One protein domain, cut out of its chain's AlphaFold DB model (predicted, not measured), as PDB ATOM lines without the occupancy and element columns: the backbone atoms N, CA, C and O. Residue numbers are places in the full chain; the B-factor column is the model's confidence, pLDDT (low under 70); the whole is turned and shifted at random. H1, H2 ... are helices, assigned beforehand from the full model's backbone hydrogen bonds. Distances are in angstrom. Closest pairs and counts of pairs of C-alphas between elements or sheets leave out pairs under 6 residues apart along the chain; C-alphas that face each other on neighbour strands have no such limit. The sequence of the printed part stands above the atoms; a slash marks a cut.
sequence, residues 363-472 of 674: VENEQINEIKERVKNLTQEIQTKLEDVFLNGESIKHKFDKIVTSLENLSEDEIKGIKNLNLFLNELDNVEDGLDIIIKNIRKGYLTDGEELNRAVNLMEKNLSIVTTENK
ATOM      1  N   VAL A 363      28.331  37.461 -12.623       75.56
ATOM      2  CA  VAL A 363      27.693  36.325 -11.925       75.56
ATOM      3  C   VAL A 363      27.809  36.482 -10.405       75.56
ATOM      4  O   VAL A 363      26.852  36.219  -9.682       75.56
ATOM      5  N   GLU A 364      28.947  36.983  -9.917       78.94
ATOM      6  CA  GLU A 364      29.149  37.259  -8.485       78.94
ATOM      7  C   GLU A 364      28.205  38.364  -7.980       78.94
ATOM      8  O   GLU A 364      27.625  38.238  -6.903       78.94
ATOM      9  N   ASN A 365      27.989  39.426  -8.764       83.25
ATOM     10  CA  ASN A 365      27.072  40.505  -8.381       83.25
ATOM     11  C   ASN A 365      25.604  40.055  -8.341       83.25
ATOM     12  O   ASN A 365      24.844  40.530  -7.496       83.25
ATOM     13  N   GLU A 366      25.196  39.149  -9.230       87.62
ATOM     14  CA  GLU A 366      23.840  38.589  -9.236       87.62
ATOM     15  C   GLU A 366      23.591  37.726  -7.986       87.62
ATOM     16  O   GLU A 366      22.591  37.927  -7.297       87.62
ATOM     17  N   GLN A 367      24.558  36.883  -7.602       83.88
ATOM     18  CA  GLN A 367      24.491  36.070  -6.377       83.88
ATOM     19  C   GLN A 367      24.478  36.914  -5.093       83.88
ATOM     20  O   GLN A 367      23.763  36.601  -4.142       83.88
ATOM     21  N   ILE A 368      25.241  38.012  -5.049       83.81
ATOM     22  CA  ILE A 368      25.234  38.934  -3.901       83.81
ATOM     23  C   ILE A 368      23.859  39.592  -3.742       83.81
ATOM     24  O   ILE A 368      23.374  39.739  -2.619       83.81
ATOM     25  N   ASN A 369      23.224  39.983  -4.849       86.62
ATOM     26  CA  ASN A 369      21.885  40.566  -4.811       86.62
ATOM     27  C   ASN A 369      20.836  39.542  -4.360       86.62
ATOM     28  O   ASN A 369      19.999  39.882  -3.528       86.62
ATOM     29  N   GLU A 370      20.930  38.295  -4.830       88.50
ATOM     30  CA  GLU A 370      20.067  37.193  -4.386       88.50
ATOM     31  C   GLU A 370      20.183  36.960  -2.872       88.50
ATOM     32  O   GLU A 370      19.171  36.864  -2.178       88.50
ATOM     33  N   ILE A 371      21.402  36.966  -2.324       84.38
ATOM     34  CA  ILE A 371      21.623  36.819  -0.879       84.38
ATOM     35  C   ILE A 371      21.041  37.991  -0.102       84.38
ATOM     36  O   ILE A 371      20.360  37.773   0.898       84.38
ATOM     37  N   LYS A 372      21.267  39.229  -0.549       87.12
ATOM     38  CA  LYS A 372      20.680  40.408   0.106       87.12
ATOM     39  C   LYS A 372      19.157  40.341   0.120       87.12
ATOM     40  O   LYS A 372      18.537  40.682   1.126       87.12
ATOM     41  N   GLU A 373      18.552  39.900  -0.979       90.19
ATOM     42  CA  GLU A 373      17.104  39.741  -1.075       90.19
ATOM     43  C   GLU A 373      16.600  38.600  -0.176       90.19
ATOM     44  O   GLU A 373      15.615  38.786   0.540       90.19
ATOM     45  N   ARG A 374      17.312  37.466  -0.110       86.88
ATOM     46  CA  ARG A 374      16.975  36.345   0.783       86.88
ATOM     47  C   ARG A 374      17.092  36.727   2.254       86.88
ATOM     48  O   ARG A 374      16.169  36.451   3.013       86.88
ATOM     49  N   VAL A 375      18.171  37.407   2.638       84.00
ATOM     50  CA  VAL A 375      18.384  37.923   3.999       84.00
ATOM     51  C   VAL A 375      17.274  38.899   4.379       84.00
ATOM     52  O   VAL A 375      16.684  38.768   5.446       84.00
ATOM     53  N   LYS A 376      16.924  39.830   3.484       88.12
ATOM     54  CA  LYS A 376      15.823  40.772   3.708       88.12
ATOM     55  C   LYS A 376      14.483  40.056   3.909       88.12
ATOM     56  O   LYS A 376      13.754  40.395   4.838       88.12
ATOM     57  N   ASN A 377      14.169  39.071   3.066       87.62
ATOM     58  CA  ASN A 377      12.929  38.300   3.171       87.62
ATOM     59  C   ASN A 377      12.880  37.484   4.471       87.62
ATOM     60  O   ASN A 377      11.869  37.527   5.166       87.62
ATOM     61  N   LEU A 378      13.982  36.817   4.834       82.69
ATOM     62  CA  LEU A 378      14.091  36.047   6.074       82.69
ATOM     63  C   LEU A 378      13.926  36.945   7.305       82.69
ATOM     64  O   LEU A 378      13.169  36.617   8.212       82.69
ATOM     65  N   THR A 379      14.577  38.109   7.320       81.62
ATOM     66  CA  THR A 379      14.414  39.105   8.383       81.62
ATOM     67  C   THR A 379      12.955  39.534   8.542       81.62
ATOM     68  O   THR A 379      12.433  39.566   9.658       81.62
ATOM     69  N   GLN A 380      12.277  39.832   7.433       87.25
ATOM     70  CA  GLN A 380      10.887  40.283   7.445       87.25
ATOM     71  C   GLN A 380       9.927  39.167   7.894       87.25
ATOM     72  O   GLN A 380       8.953  39.417   8.610       87.25
ATOM     73  N   GLU A 381      10.224  37.923   7.524       85.19
ATOM     74  CA  GLU A 381       9.494  36.736   7.962       85.19
ATOM     75  C   GLU A 381       9.692  36.454   9.456       85.19
ATOM     76  O   GLU A 381       8.709  36.225  10.164       85.19
ATOM     77  N   ILE A 382      10.929  36.555   9.956       79.88
ATOM     78  CA  ILE A 382      11.251  36.463  11.385       79.88
ATOM     79  C   ILE A 382      10.466  37.524  12.161       79.88
ATOM     80  O   ILE A 382       9.761  37.178  13.106       79.88
ATOM     81  N   GLN A 383      10.517  38.794  11.743       82.56
ATOM     82  CA  GLN A 383       9.773  39.883  12.390       82.56
ATOM     83  C   GLN A 383       8.266  39.601  12.431       82.56
ATOM     84  O   GLN A 383       7.664  39.654  13.501       82.56
ATOM     85  N   THR A 384       7.675  39.221  11.294       86.00
ATOM     86  CA  THR A 384       6.234  38.928  11.199       86.00
ATOM     87  C   THR A 384       5.843  37.771  12.116       86.00
ATOM     88  O   THR A 384       4.872  37.863  12.866       86.00
ATOM     89  N   LYS A 385       6.612  36.676  12.096       81.31
ATOM     90  CA  LYS A 385       6.339  35.501  12.929       81.31
ATOM     91  C   LYS A 385       6.518  35.796  14.421       81.31
ATOM     92  O   LYS A 385       5.801  35.223  15.240       81.31
ATOM     93  N   LEU A 386       7.447  36.679  14.785       77.44
ATOM     94  CA  LEU A 386       7.657  37.100  16.168       77.44
ATOM     95  C   LEU A 386       6.548  38.012  16.676       77.44
ATOM     96  O   LEU A 386       6.115  37.824  17.810       77.44
ATOM     97  N   GLU A 387       6.061  38.950  15.867       82.25
ATOM     98  CA  GLU A 387       4.896  39.778  16.217       82.25
ATOM     99  C   GLU A 387       3.658  38.912  16.496       82.25
ATOM    100  O   GLU A 387       2.914  39.174  17.441       82.25
ATOM    101  N   ASP A 388       3.499  37.826  15.739       76.19
ATOM    102  CA  ASP A 388       2.399  36.863  15.874       76.19
ATOM    103  C   ASP A 388       2.486  36.005  17.156       76.19
ATOM    104  O   ASP A 388       1.490  35.439  17.609       76.19
ATOM    105  N   VAL A 389       3.684  35.857  17.732       72.69
ATOM    106  CA  VAL A 389       3.958  34.972  18.881       72.69
ATOM    107  C   VAL A 389       4.164  35.755  20.176       72.69
ATOM    108  O   VAL A 389       3.750  35.311  21.248       72.69
ATOM    109  N   PHE A 390       4.779  36.932  20.098       67.81
ATOM    110  CA  PHE A 390       5.189  37.730  21.248       67.81
ATOM    111  C   PHE A 390       4.301  38.959  21.418       67.81
ATOM    112  O   PHE A 390       4.744  40.093  21.265       67.81
ATOM    113  N   LEU A 391       3.058  38.740  21.851       53.75
ATOM    114  CA  LEU A 391       2.213  39.844  22.308       53.75
ATOM    115  C   LEU A 391       2.697  40.465  23.638       53.75
ATOM    116  O   LEU A 391       2.272  41.572  23.933       53.75
ATOM    117  N   ASN A 392       3.581  39.818  24.430       52.09
ATOM    118  CA  ASN A 392       3.902  40.277  25.803       52.09
ATOM    119  C   ASN A 392       5.337  40.008  26.351       52.09
ATOM    120  O   ASN A 392       5.550  40.147  27.553       52.09
ATOM    121  N   GLY A 393       6.337  39.617  25.544       59.50
ATOM    122  CA  GLY A 393       7.673  39.224  26.055       59.50
ATOM    123  C   GLY A 393       8.846  40.096  25.580       59.50
ATOM    124  O   GLY A 393       9.445  39.794  24.550       59.50
ATOM    125  N   GLU A 394       9.237  41.128  26.339       67.69
ATOM    126  CA  GLU A 394      10.303  42.078  25.943       67.69
ATOM    127  C   GLU A 394      11.712  41.458  25.828       67.69
ATOM    128  O   GLU A 394      12.497  41.870  24.972       67.69
ATOM    129  N   SER A 395      12.069  40.460  26.650       65.81
ATOM    130  CA  SER A 395      13.464  39.977  26.697       65.81
ATOM    131  C   SER A 395      13.867  39.125  25.491       65.81
ATOM    132  O   SER A 395      15.043  39.086  25.134       65.81
ATOM    133  N   ILE A 396      12.914  38.417  24.881       68.44
ATOM    134  CA  ILE A 396      13.172  37.534  23.734       68.44
ATOM    135  C   ILE A 396      13.149  38.333  22.439       68.44
ATOM    136  O   ILE A 396      14.004  38.119  21.581       68.44
ATOM    137  N   LYS A 397      12.256  39.328  22.357       77.69
ATOM    138  CA  LYS A 397      12.253  40.315  21.278       77.69
ATOM    139  C   LYS A 397      13.641  40.928  21.088       77.69
ATOM    140  O   LYS A 397      14.163  40.900  19.985       77.69
ATOM    141  N   HIS A 398      14.304  41.333  22.175       78.38
ATOM    142  CA  HIS A 398      15.646  41.913  22.094       78.38
ATOM    143  C   HIS A 398      16.714  40.977  21.489       78.38
ATOM    144  O   HIS A 398      17.629  41.452  20.820       78.38
ATOM    145  N   LYS A 399      16.629  39.657  21.706       77.12
ATOM    146  CA  LYS A 399      17.572  38.694  21.102       77.12
ATOM    147  C   LYS A 399      17.315  38.514  19.611       77.12
ATOM    148  O   LYS A 399      18.244  38.553  18.812       77.12
ATOM    149  N   PHE A 400      16.050  38.402  19.226       78.69
ATOM    150  CA  PHE A 400      15.697  38.348  17.814       78.69
ATOM    151  C   PHE A 400      16.018  39.646  17.076       78.69
ATOM    152  O   PHE A 400      16.540  39.584  15.967       78.69
ATOM    153  N   ASP A 401      15.819  40.801  17.712       79.94
ATOM    154  CA  ASP A 401      16.227  42.095  17.164       79.94
ATOM    155  C   ASP A 401      17.740  42.122  16.897       79.94
ATOM    156  O   ASP A 401      18.167  42.658  15.878       79.94
ATOM    157  N   LYS A 402      18.569  41.495  17.749       82.50
ATOM    158  CA  LYS A 402      20.016  41.357  17.495       82.50
ATOM    159  C   LYS A 402      20.327  40.466  16.296       82.50
ATOM    160  O   LYS A 402      21.203  40.826  15.512       82.50
ATOM    161  N   ILE A 403      19.640  39.332  16.148       78.38
ATOM    162  CA  ILE A 403      19.802  38.440  14.987       78.38
ATOM    163  C   ILE A 403      19.437  39.191  13.703       78.38
ATOM    164  O   ILE A 403      20.239  39.246  12.773       78.38
ATOM    165  N   VAL A 404      18.270  39.836  13.696       81.19
ATOM    166  CA  VAL A 404      17.778  40.662  12.588       81.19
ATOM    167  C   VAL A 404      18.768  41.775  12.251       81.19
ATOM    168  O   VAL A 404      19.195  41.887  11.108       81.19
ATOM    169  N   THR A 405      19.217  42.534  13.252       84.69
ATOM    170  CA  THR A 405      20.191  43.620  13.063       84.69
ATOM    171  C   THR A 405      21.519  43.093  12.510       84.69
ATOM    172  O   THR A 405      22.148  43.743  11.680       84.69
ATOM    173  N   SER A 406      21.964  41.911  12.944       83.12
ATOM    174  CA  SER A 406      23.209  41.301  12.451       83.12
ATOM    175  C   SER A 406      23.097  40.881  10.987       83.12
ATOM    176  O   SER A 406      24.050  41.044  10.231       83.12
ATOM    177  N   LEU A 407      21.930  40.378  10.584       80.75
ATOM    178  CA  LEU A 407      21.624  40.012   9.204       80.75
ATOM    179  C   LEU A 407      21.493  41.242   8.296       80.75
ATOM    180  O   LEU A 407      22.071  41.267   7.212       80.75
ATOM    181  N   GLU A 408      20.785  42.281   8.744       84.44
ATOM    182  CA  GLU A 408      20.598  43.531   7.992       84.44
ATOM    183  C   GLU A 408      21.905  44.309   7.792       84.44
ATOM    184  O   GLU A 408      22.069  44.980   6.772       84.44
ATOM    185  N   ASN A 409      22.843  44.201   8.737       86.69
ATOM    186  CA  ASN A 409      24.120  44.911   8.695       86.69
ATOM    187  C   ASN A 409      25.232  44.174   7.935       86.69
ATOM    188  O   ASN A 409      26.357  44.675   7.906       86.69
ATOM    189  N   LEU A 410      24.954  43.020   7.314       85.69
ATOM    190  CA  LEU A 410      25.943  42.336   6.478       85.69
ATOM    191  C   LEU A 410      26.352  43.231   5.300       85.69
ATOM    192  O   LEU A 410      25.568  43.513   4.388       85.69
ATOM    193  N   SER A 411      27.606  43.675   5.313       88.19
ATOM    194  CA  SER A 411      28.163  44.504   4.246       88.19
ATOM    195  C   SER A 411      28.397  43.696   2.962       88.19
ATOM    196  O   SER A 411      28.569  42.477   2.985       88.19
ATOM    197  N   GLU A 412      28.454  44.372   1.809       86.75
ATOM    198  CA  GLU A 412      28.803  43.706   0.542       86.75
ATOM    199  C   GLU A 412      30.148  42.992   0.600       86.75
ATOM    200  O   GLU A 412      30.300  41.933  -0.004       86.75
ATOM    201  N   ASP A 413      31.116  43.565   1.311       86.69
ATOM    202  CA  ASP A 413      32.450  42.990   1.436       86.69
ATOM    203  C   ASP A 413      32.440  41.743   2.327       86.69
ATOM    204  O   ASP A 413      33.150  40.778   2.041       86.69
ATOM    205  N   GLU A 414      31.584  41.704   3.353       86.50
ATOM    206  CA  GLU A 414      31.359  40.493   4.147       86.50
ATOM    207  C   GLU A 414      30.692  39.394   3.328       86.50
ATOM    208  O   GLU A 414      31.139  38.251   3.399       86.50
ATOM    209  N   ILE A 415      29.697  39.731   2.500       86.00
ATOM    210  CA  ILE A 415      29.041  38.764   1.610       86.00
ATOM    211  C   ILE A 415      30.034  38.248   0.558       86.00
ATOM    212  O   ILE A 415      30.127  37.042   0.340       86.00
ATOM    213  N   LYS A 416      30.849  39.128  -0.042       86.06
ATOM    214  CA  LYS A 416      31.930  38.744  -0.974       86.06
ATOM    215  C   LYS A 416      33.001  37.875  -0.311       86.06
ATOM    216  O   LYS A 416      33.646  37.076  -0.984       86.06
ATOM    217  N   GLY A 417      33.203  38.035   0.997       84.19
ATOM    218  CA  GLY A 417      34.155  37.258   1.785       84.19
ATOM    219  C   GLY A 417      33.740  35.803   2.027       84.19
ATOM    220  O   GLY A 417      34.600  35.003   2.405       84.19
ATOM    221  N   ILE A 418      32.469  35.451   1.797       85.62
ATOM    222  CA  ILE A 418      31.918  34.108   2.011       85.62
ATOM    223  C   ILE A 418      32.430  33.155   0.925       85.62
ATOM    224  O   ILE A 418      32.076  33.258  -0.248       85.62
ATOM    225  N   LYS A 419      33.243  32.166   1.323       79.94
ATOM    226  CA  LYS A 419      33.837  31.179   0.394       79.94
ATOM    227  C   LYS A 419      32.814  30.336  -0.370       79.94
ATOM    228  O   LYS A 419      33.127  29.853  -1.458       79.94
ATOM    229  N   ASN A 420      31.647  30.085   0.221       84.56
ATOM    230  CA  ASN A 420      30.623  29.227  -0.358       84.56
ATOM    231  C   ASN A 420      29.233  29.833  -0.142       84.56
ATOM    232  O   ASN A 420      28.549  29.528   0.833       84.56
ATOM    233  N   LEU A 421      28.829  30.692  -1.077       81.31
ATOM    234  CA  LEU A 421      27.536  31.383  -1.070       81.31
ATOM    235  C   LEU A 421      26.350  30.402  -1.013       81.31
ATOM    236  O   LEU A 421      25.387  30.653  -0.301       81.31
ATOM    237  N   ASN A 422      26.453  29.239  -1.668       78.94
ATOM    238  CA  ASN A 422      25.410  28.208  -1.620       78.94
ATOM    239  C   ASN A 422      25.291  27.551  -0.239       78.94
ATOM    240  O   ASN A 422      24.189  27.249   0.203       78.94
ATOM    241  N   LEU A 423      26.416  27.324   0.449       81.81
ATOM    242  CA  LEU A 423      26.385  26.819   1.822       81.81
ATOM    243  C   LEU A 423      25.756  27.857   2.754       81.81
ATOM    244  O   LEU A 423      24.920  27.503   3.570       81.81
ATOM    245  N   PHE A 424      26.105  29.133   2.584       83.19
ATOM    246  CA  PHE A 424      25.507  30.222   3.353       83.19
ATOM    247  C   PHE A 424      23.986  30.305   3.157       83.19
ATOM    248  O   PHE A 424      23.259  30.423   4.136       83.19
ATOM    249  N   LEU A 425      23.499  30.173   1.919       82.19
ATOM    250  CA  LEU A 425      22.062  30.123   1.625       82.19
ATOM    251  C   LEU A 425      21.371  28.919   2.288       82.19
ATOM    252  O   LEU A 425      20.348  29.106   2.938       82.19
ATOM    253  N   ASN A 426      21.954  27.718   2.208       82.31
ATOM    254  CA  ASN A 426      21.402  26.535   2.882       82.31
ATOM    255  C   ASN A 426      21.334  26.708   4.407       82.31
ATOM    256  O   ASN A 426      20.410  26.224   5.052       82.31
ATOM    257  N   GLU A 427      22.312  27.389   5.000       83.44
ATOM    258  CA  GLU A 427      22.312  27.641   6.440       83.44
ATOM    259  C   GLU A 427      21.290  28.707   6.850       83.44
ATOM    260  O   GLU A 427      20.699  28.606   7.924       83.44
ATOM    261  N   LEU A 428      21.015  29.694   5.990       81.00
ATOM    262  CA  LEU A 428      19.884  30.604   6.190       81.00
ATOM    263  C   LEU A 428      18.543  29.857   6.149       81.00
ATOM    264  O   LEU A 428      17.675  30.140   6.974       81.00
ATOM    265  N   ASP A 429      18.396  28.873   5.259       84.50
ATOM    266  CA  ASP A 429      17.204  28.016   5.213       84.50
ATOM    267  C   ASP A 429      17.076  27.163   6.495       84.50
ATOM    268  O   ASP A 429      15.996  27.075   7.077       84.50
ATOM    269  N   ASN A 430      18.184  26.622   7.021       83.44
ATOM    270  CA  ASN A 430      18.187  25.901   8.305       83.44
ATOM    271  C   ASN A 430      17.762  26.794   9.486       83.44
ATOM    272  O   ASN A 430      17.125  26.326  10.435       83.44
ATOM    273  N   VAL A 431      18.136  28.077   9.458       81.19
ATOM    274  CA  VAL A 431      17.710  29.064  10.462       81.19
ATOM    275  C   VAL A 431      16.204  29.312  10.364       81.19
ATOM    276  O   VAL A 431      15.541  29.357  11.401       81.19
ATOM    277  N   GLU A 432      15.659  29.426   9.149       83.81
ATOM    278  CA  GLU A 432      14.216  29.556   8.899       83.81
ATOM    279  C   GLU A 432      13.440  28.352   9.461       83.81
ATOM    280  O   GLU A 432      12.509  28.526  10.253       83.81
ATOM    281  N   ASP A 433      13.885  27.132   9.148       86.06
ATOM    282  CA  ASP A 433      13.279  25.889   9.640       86.06
ATOM    283  C   ASP A 433      13.359  25.780  11.174       86.06
ATOM    284  O   ASP A 433      12.390  25.410  11.849       86.06
ATOM    285  N   GLY A 434      14.509  26.142  11.753       84.69
ATOM    286  CA  GLY A 434      14.699  26.189  13.203       84.69
ATOM    287  C   GLY A 434      13.742  27.171  13.882       84.69
ATOM    288  O   GLY A 434      13.187  26.870  14.944       84.69
ATOM    289  N   LEU A 435      13.497  28.323  13.253       82.25
ATOM    290  CA  LEU A 435      12.554  29.330  13.732       82.25
ATOM    291  C   LEU A 435      11.123  28.797  13.736       82.25
ATOM    292  O   LEU A 435      10.421  28.938  14.740       82.25
ATOM    293  N   ASP A 436      10.713  28.125  12.662       84.69
ATOM    294  CA  ASP A 436       9.382  27.531  12.558       84.69
ATOM    295  C   ASP A 436       9.126  26.472  13.626       84.69
ATOM    296  O   ASP A 436       8.034  26.419  14.203       84.69
ATOM    297  N   ILE A 437      10.137  25.667  13.955       84.75
ATOM    298  CA  ILE A 437      10.048  24.691  15.046       84.75
ATOM    299  C   ILE A 437       9.854  25.402  16.390       84.75
ATOM    300  O   ILE A 437       8.968  25.018  17.161       84.75
ATOM    301  N   ILE A 438      10.639  26.448  16.668       80.75
ATOM    302  CA  ILE A 438      10.531  27.226  17.912       80.75
ATOM    303  C   ILE A 438       9.138  27.848  18.026       80.75
ATOM    304  O   ILE A 438       8.456  27.647  19.030       80.75
ATOM    305  N   ILE A 439       8.671  28.535  16.985       82.12
ATOM    306  CA  ILE A 439       7.354  29.183  16.956       82.12
ATOM    307  C   ILE A 439       6.231  28.166  17.132       82.12
ATOM    308  O   ILE A 439       5.306  28.391  17.916       82.12
ATOM    309  N   LYS A 440       6.309  27.026  16.440       85.69
ATOM    310  CA  LYS A 440       5.336  25.941  16.578       85.69
ATOM    311  C   LYS A 440       5.284  25.424  18.015       85.69
ATOM    312  O   LYS A 440       4.191  25.206  18.532       85.69
ATOM    313  N   ASN A 441       6.433  25.266  18.668       81.81
ATOM    314  CA  ASN A 441       6.501  24.804  20.051       81.81
ATOM    315  C   ASN A 441       6.016  25.864  21.053       81.81
ATOM    316  O   ASN A 441       5.357  25.498  22.025       81.81
ATOM    317  N   ILE A 442       6.246  27.157  20.800       79.62
ATOM    318  CA  ILE A 442       5.655  28.238  21.608       79.62
ATOM    319  C   ILE A 442       4.128  28.226  21.469       79.62
ATOM    320  O   ILE A 442       3.421  28.211  22.473       79.62
ATOM    321  N   ARG A 443       3.597  28.153  20.239       81.69
ATOM    322  CA  ARG A 443       2.142  28.111  19.979       81.69
ATOM    323  C   ARG A 443       1.456  26.909  20.620       81.69
ATOM    324  O   ARG A 443       0.306  27.016  21.031       81.69
ATOM    325  N   LYS A 444       2.152  25.775  20.706       82.94
ATOM    326  CA  LYS A 444       1.665  24.566  21.383       82.94
ATOM    327  C   LYS A 444       1.790  24.617  22.911       82.94
ATOM    328  O   LYS A 444       1.341  23.689  23.570       82.94
ATOM    329  N   GLY A 445       2.397  25.664  23.472       81.50
ATOM    330  CA  GLY A 445       2.650  25.766  24.908       81.50
ATOM    331  C   GLY A 445       3.751  24.828  25.413       81.50
ATOM    332  O   GLY A 445       3.839  24.598  26.613       81.50
ATOM    333  N   TYR A 446       4.591  24.280  24.526       78.88
ATOM    334  CA  TYR A 446       5.731  23.442  24.916       78.88
ATOM    335  C   TYR A 446       6.945  24.266  25.333       78.88
ATOM    336  O   TYR A 446       7.703  23.836  26.187       78.88
ATOM    337  N   LEU A 447       7.109  25.460  24.761       77.81
ATOM    338  CA  LEU A 447       8.142  26.417  25.154       77.81
ATOM    339  C   LEU A 447       7.499  27.574  25.921       77.81
ATOM    340  O   LEU A 447       7.396  28.690  25.414       77.81
ATOM    341  N   THR A 448       7.006  27.285  27.126       66.00
ATOM    342  CA  THR A 448       6.473  28.297  28.060       66.00
ATOM    343  C   THR A 448       7.504  28.756  29.083       66.00
ATOM    344  O   THR A 448       7.330  29.814  29.683       66.00
ATOM    345  N   ASP A 449       8.567  27.974  29.294       65.88
ATOM    346  CA  ASP A 449       9.663  28.331  30.190       65.88
ATOM    347  C   ASP A 449      10.660  29.256  29.474       65.88
ATOM    348  O   ASP A 449      11.139  28.975  28.367       65.88
ATOM    349  N   GLY A 450      10.994  30.369  30.129       72.25
ATOM    350  CA  GLY A 450      11.994  31.313  29.652       72.25
ATOM    351  C   GLY A 450      13.374  30.678  29.463       72.25
ATOM    352  O   GLY A 450      14.129  31.153  28.615       72.25
ATOM    353  N   GLU A 451      13.724  29.608  30.186       71.25
ATOM    354  CA  GLU A 451      15.011  28.917  30.016       71.25
ATOM    355  C   GLU A 451      15.097  28.106  28.716       71.25
ATOM    356  O   GLU A 451      16.082  28.236  27.982       71.25
ATOM    357  N   GLU A 452      14.088  27.295  28.395       71.06
ATOM    358  CA  GLU A 452      14.095  26.455  27.187       71.06
ATOM    359  C   GLU A 452      14.028  27.300  25.916       71.06
ATOM    360  O   GLU A 452      14.769  27.064  24.956       71.06
ATOM    361  N   LEU A 453      13.210  28.352  25.947       73.81
ATOM    362  CA  LEU A 453      13.135  29.324  24.868       73.81
ATOM    363  C   LEU A 453      14.462  30.079  24.706       73.81
ATOM    364  O   LEU A 453      14.952  30.233  23.588       73.81
ATOM    365  N   ASN A 454      15.112  30.469  25.808       76.69
ATOM    366  CA  ASN A 454      16.447  31.061  25.746       76.69
ATOM    367  C   ASN A 454      17.496  30.101  25.173       76.69
ATOM    368  O   ASN A 454      18.350  30.553  24.413       76.69
ATOM    369  N   ARG A 455      17.452  28.803  25.499       78.25
ATOM    370  CA  ARG A 455      18.373  27.808  24.921       78.25
ATOM    371  C   ARG A 455      18.175  27.667  23.416       78.25
ATOM    372  O   ARG A 455      19.164  27.649  22.688       78.25
ATOM    373  N   ALA A 456      16.926  27.605  22.959       73.69
ATOM    374  CA  ALA A 456      16.614  27.493  21.538       73.69
ATOM    375  C   ALA A 456      17.080  28.732  20.751       73.69
ATOM    376  O   ALA A 456      17.717  28.596  19.706       73.69
ATOM    377  N   VAL A 457      16.853  29.934  21.294       76.75
ATOM    378  CA  VAL A 457      17.328  31.190  20.690       76.75
ATOM    379  C   VAL A 457      18.858  31.271  20.693       76.75
ATOM    380  O   VAL A 457      19.446  31.601  19.669       76.75
ATOM    381  N   ASN A 458      19.523  30.901  21.790       80.88
ATOM    382  CA  ASN A 458      20.989  30.898  21.854       80.88
ATOM    383  C   ASN A 458      21.614  29.904  20.856       80.88
ATOM    384  O   ASN A 458      22.681  30.171  20.308       80.88
ATOM    385  N   LEU A 459      20.973  28.755  20.616       78.75
ATOM    386  CA  LEU A 459      21.431  27.790  19.613       78.75
ATOM    387  C   LEU A 459      21.345  28.383  18.200       78.75
ATOM    388  O   LEU A 459      22.265  28.211  17.404       78.75
ATOM    389  N   MET A 460      20.277  29.128  17.914       77.88
ATOM    390  CA  MET A 460      20.112  29.834  16.647       77.88
ATOM    391  C   MET A 460      21.148  30.952  16.471       77.88
ATOM    392  O   MET A 460      21.779  31.021  15.419       77.88
ATOM    393  N   GLU A 461      21.389  31.770  17.504       79.00
ATOM    394  CA  GLU A 461      22.462  32.781  17.506       79.00
ATOM    395  C   GLU A 461      23.832  32.140  17.244       79.00
ATOM    396  O   GLU A 461      24.614  32.645  16.435       79.00
ATOM    397  N   LYS A 462      24.112  30.999  17.887       80.94
ATOM    398  CA  LYS A 462      25.357  30.251  17.692       80.94
ATOM    399  C   LYS A 462      25.496  29.765  16.250       80.94
ATOM    400  O   LYS A 462      26.554  29.965  15.662       80.94
ATOM    401  N   ASN A 463      24.449  29.175  15.675       74.50
ATOM    402  CA  ASN A 463      24.478  28.706  14.288       74.50
ATOM    403  C   ASN A 463      24.707  29.875  13.319       74.50
ATOM    404  O   ASN A 463      25.580  29.789  12.463       74.50
ATOM    405  N   LEU A 464      24.034  31.012  13.515       74.88
ATOM    406  CA  LEU A 464      24.263  32.222  12.715       74.88
ATOM    407  C   LEU A 464      25.701  32.751  12.838       74.88
ATOM    408  O   LEU A 464      26.313  33.183  11.856       74.88
ATOM    409  N   SER A 465      26.256  32.722  14.050       76.25
ATOM    410  CA  SER A 465      27.630  33.148  14.310       76.25
ATOM    411  C   SER A 465      28.642  32.231  13.623       76.25
ATOM    412  O   SER A 465      29.563  32.730  12.981       76.25
ATOM    413  N   ILE A 466      28.447  30.912  13.673       69.62
ATOM    414  CA  ILE A 466      29.284  29.924  12.970       69.62
ATOM    415  C   ILE A 466      29.256  30.192  11.463       69.62
ATOM    416  O   ILE A 466      30.301  30.341  10.830       69.62
ATOM    417  N   VAL A 467      28.060  30.379  10.907       65.69
ATOM    418  CA  VAL A 467      27.848  30.640   9.479       65.69
ATOM    419  C   VAL A 467      28.550  31.922   9.022       65.69
ATOM    420  O   VAL A 467      29.095  31.967   7.919       65.69
ATOM    421  N   THR A 468      28.583  32.954   9.867       67.50
ATOM    422  CA  THR A 468      29.229  34.238   9.553       67.50
ATOM    423  C   THR A 468      30.729  34.269   9.852       67.50
ATOM    424  O   THR A 468      31.444  35.035   9.209       67.50
ATOM    425  N   THR A 469      31.238  33.462  10.788       71.25
ATOM    426  CA  THR A 469      32.661  33.459  11.187       71.25
ATOM    427  C   THR A 469      33.495  32.436  10.421       71.25
ATOM    428  O   THR A 469      34.550  32.799   9.905       71.25
ATOM    429  N   GLU A 470      33.024  31.197  10.260       63.50
ATOM    430  CA  GLU A 470      33.774  30.135   9.567       63.50
ATOM    431  C   GLU A 470      33.904  30.384   8.057       63.50
ATOM    432  O   GLU A 470      34.844  29.912   7.410       63.50
ATOM    433  N   ASN A 471      32.991  31.176   7.489       58.94
ATOM    434  CA  ASN A 471      32.994  31.495   6.067       58.94
ATOM    435  C   ASN A 471      33.808  32.742   5.697       58.94
ATOM    436  O   ASN A 471      34.051  32.941   4.503       58.94
ATOM    437  N   LYS A 472      34.268  33.550   6.665       56.78
ATOM    438  CA  LYS A 472      35.102  34.735   6.397       56.78
ATOM    439  C   LYS A 472      36.538  34.322   6.037       56.78
ATOM    440  O   LYS A 472      37.173  33.523   6.721       56.78
TER     441      LYS A 472
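This is residues 363 to 472 of the 674 residues of an uncharacterized protein of Candidatus Magasanikbacteria bacterium CG10_big_fil_rev_8_21_14_0_10_36_16 (UniProt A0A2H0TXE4). Four helices, H1, H2, H4 and H5, lie side by side as an up-and-down bundle, each running against the one before it, with short H3 near one end. The printed part has 110 residues with five named helices, H1 to H5 in order; it is all helix and compact, with a radius of gyration of the C-alphas of 14.5 A, spanning 45 by 23 by 20 A.

Find C-alpha 363 at (27.693, 36.325, -11.925); H1 runs 38.9 A to residue 389. Then come H2, residues 394 to 408, 20.7 A; H3, 412 to 416; H4, 421 to 443, 33.1 A; and H5, 450 to 469, 27.8 A, ending at (32.661, 33.459, 11.187).

H1, with residues 375 to 386 alone, touches H2 in a hairpin; look at C-alphas 379 and 404, the closest, 5.6 A apart. H1 touches H4 at a shallow tilt of 7 degrees, the same way, closest at C-alphas 389 and 439, 7.0 A. H4 and H5 form a hairpin, closest at C-alphas 424 and 467, 6.6 A. H5 touches H2, closest at C-alphas 461 and 403, 6.7 A. H1, with residue 368 alone, only just touches H3, with 3 pairs of C-alphas within 8 A. H1 and H5 are apart, as are H2 and H4. Every O i to N i+4 pair is within hydrogen-bond range in H1, H3, H4 and H5; in H2, 10 of 11.

The farthest C-alphas, 363 and 449, are 46.5 A apart. The printed part has no cut and no long link; pLDDT is under 70 at 15 residues, among them 390 to 396.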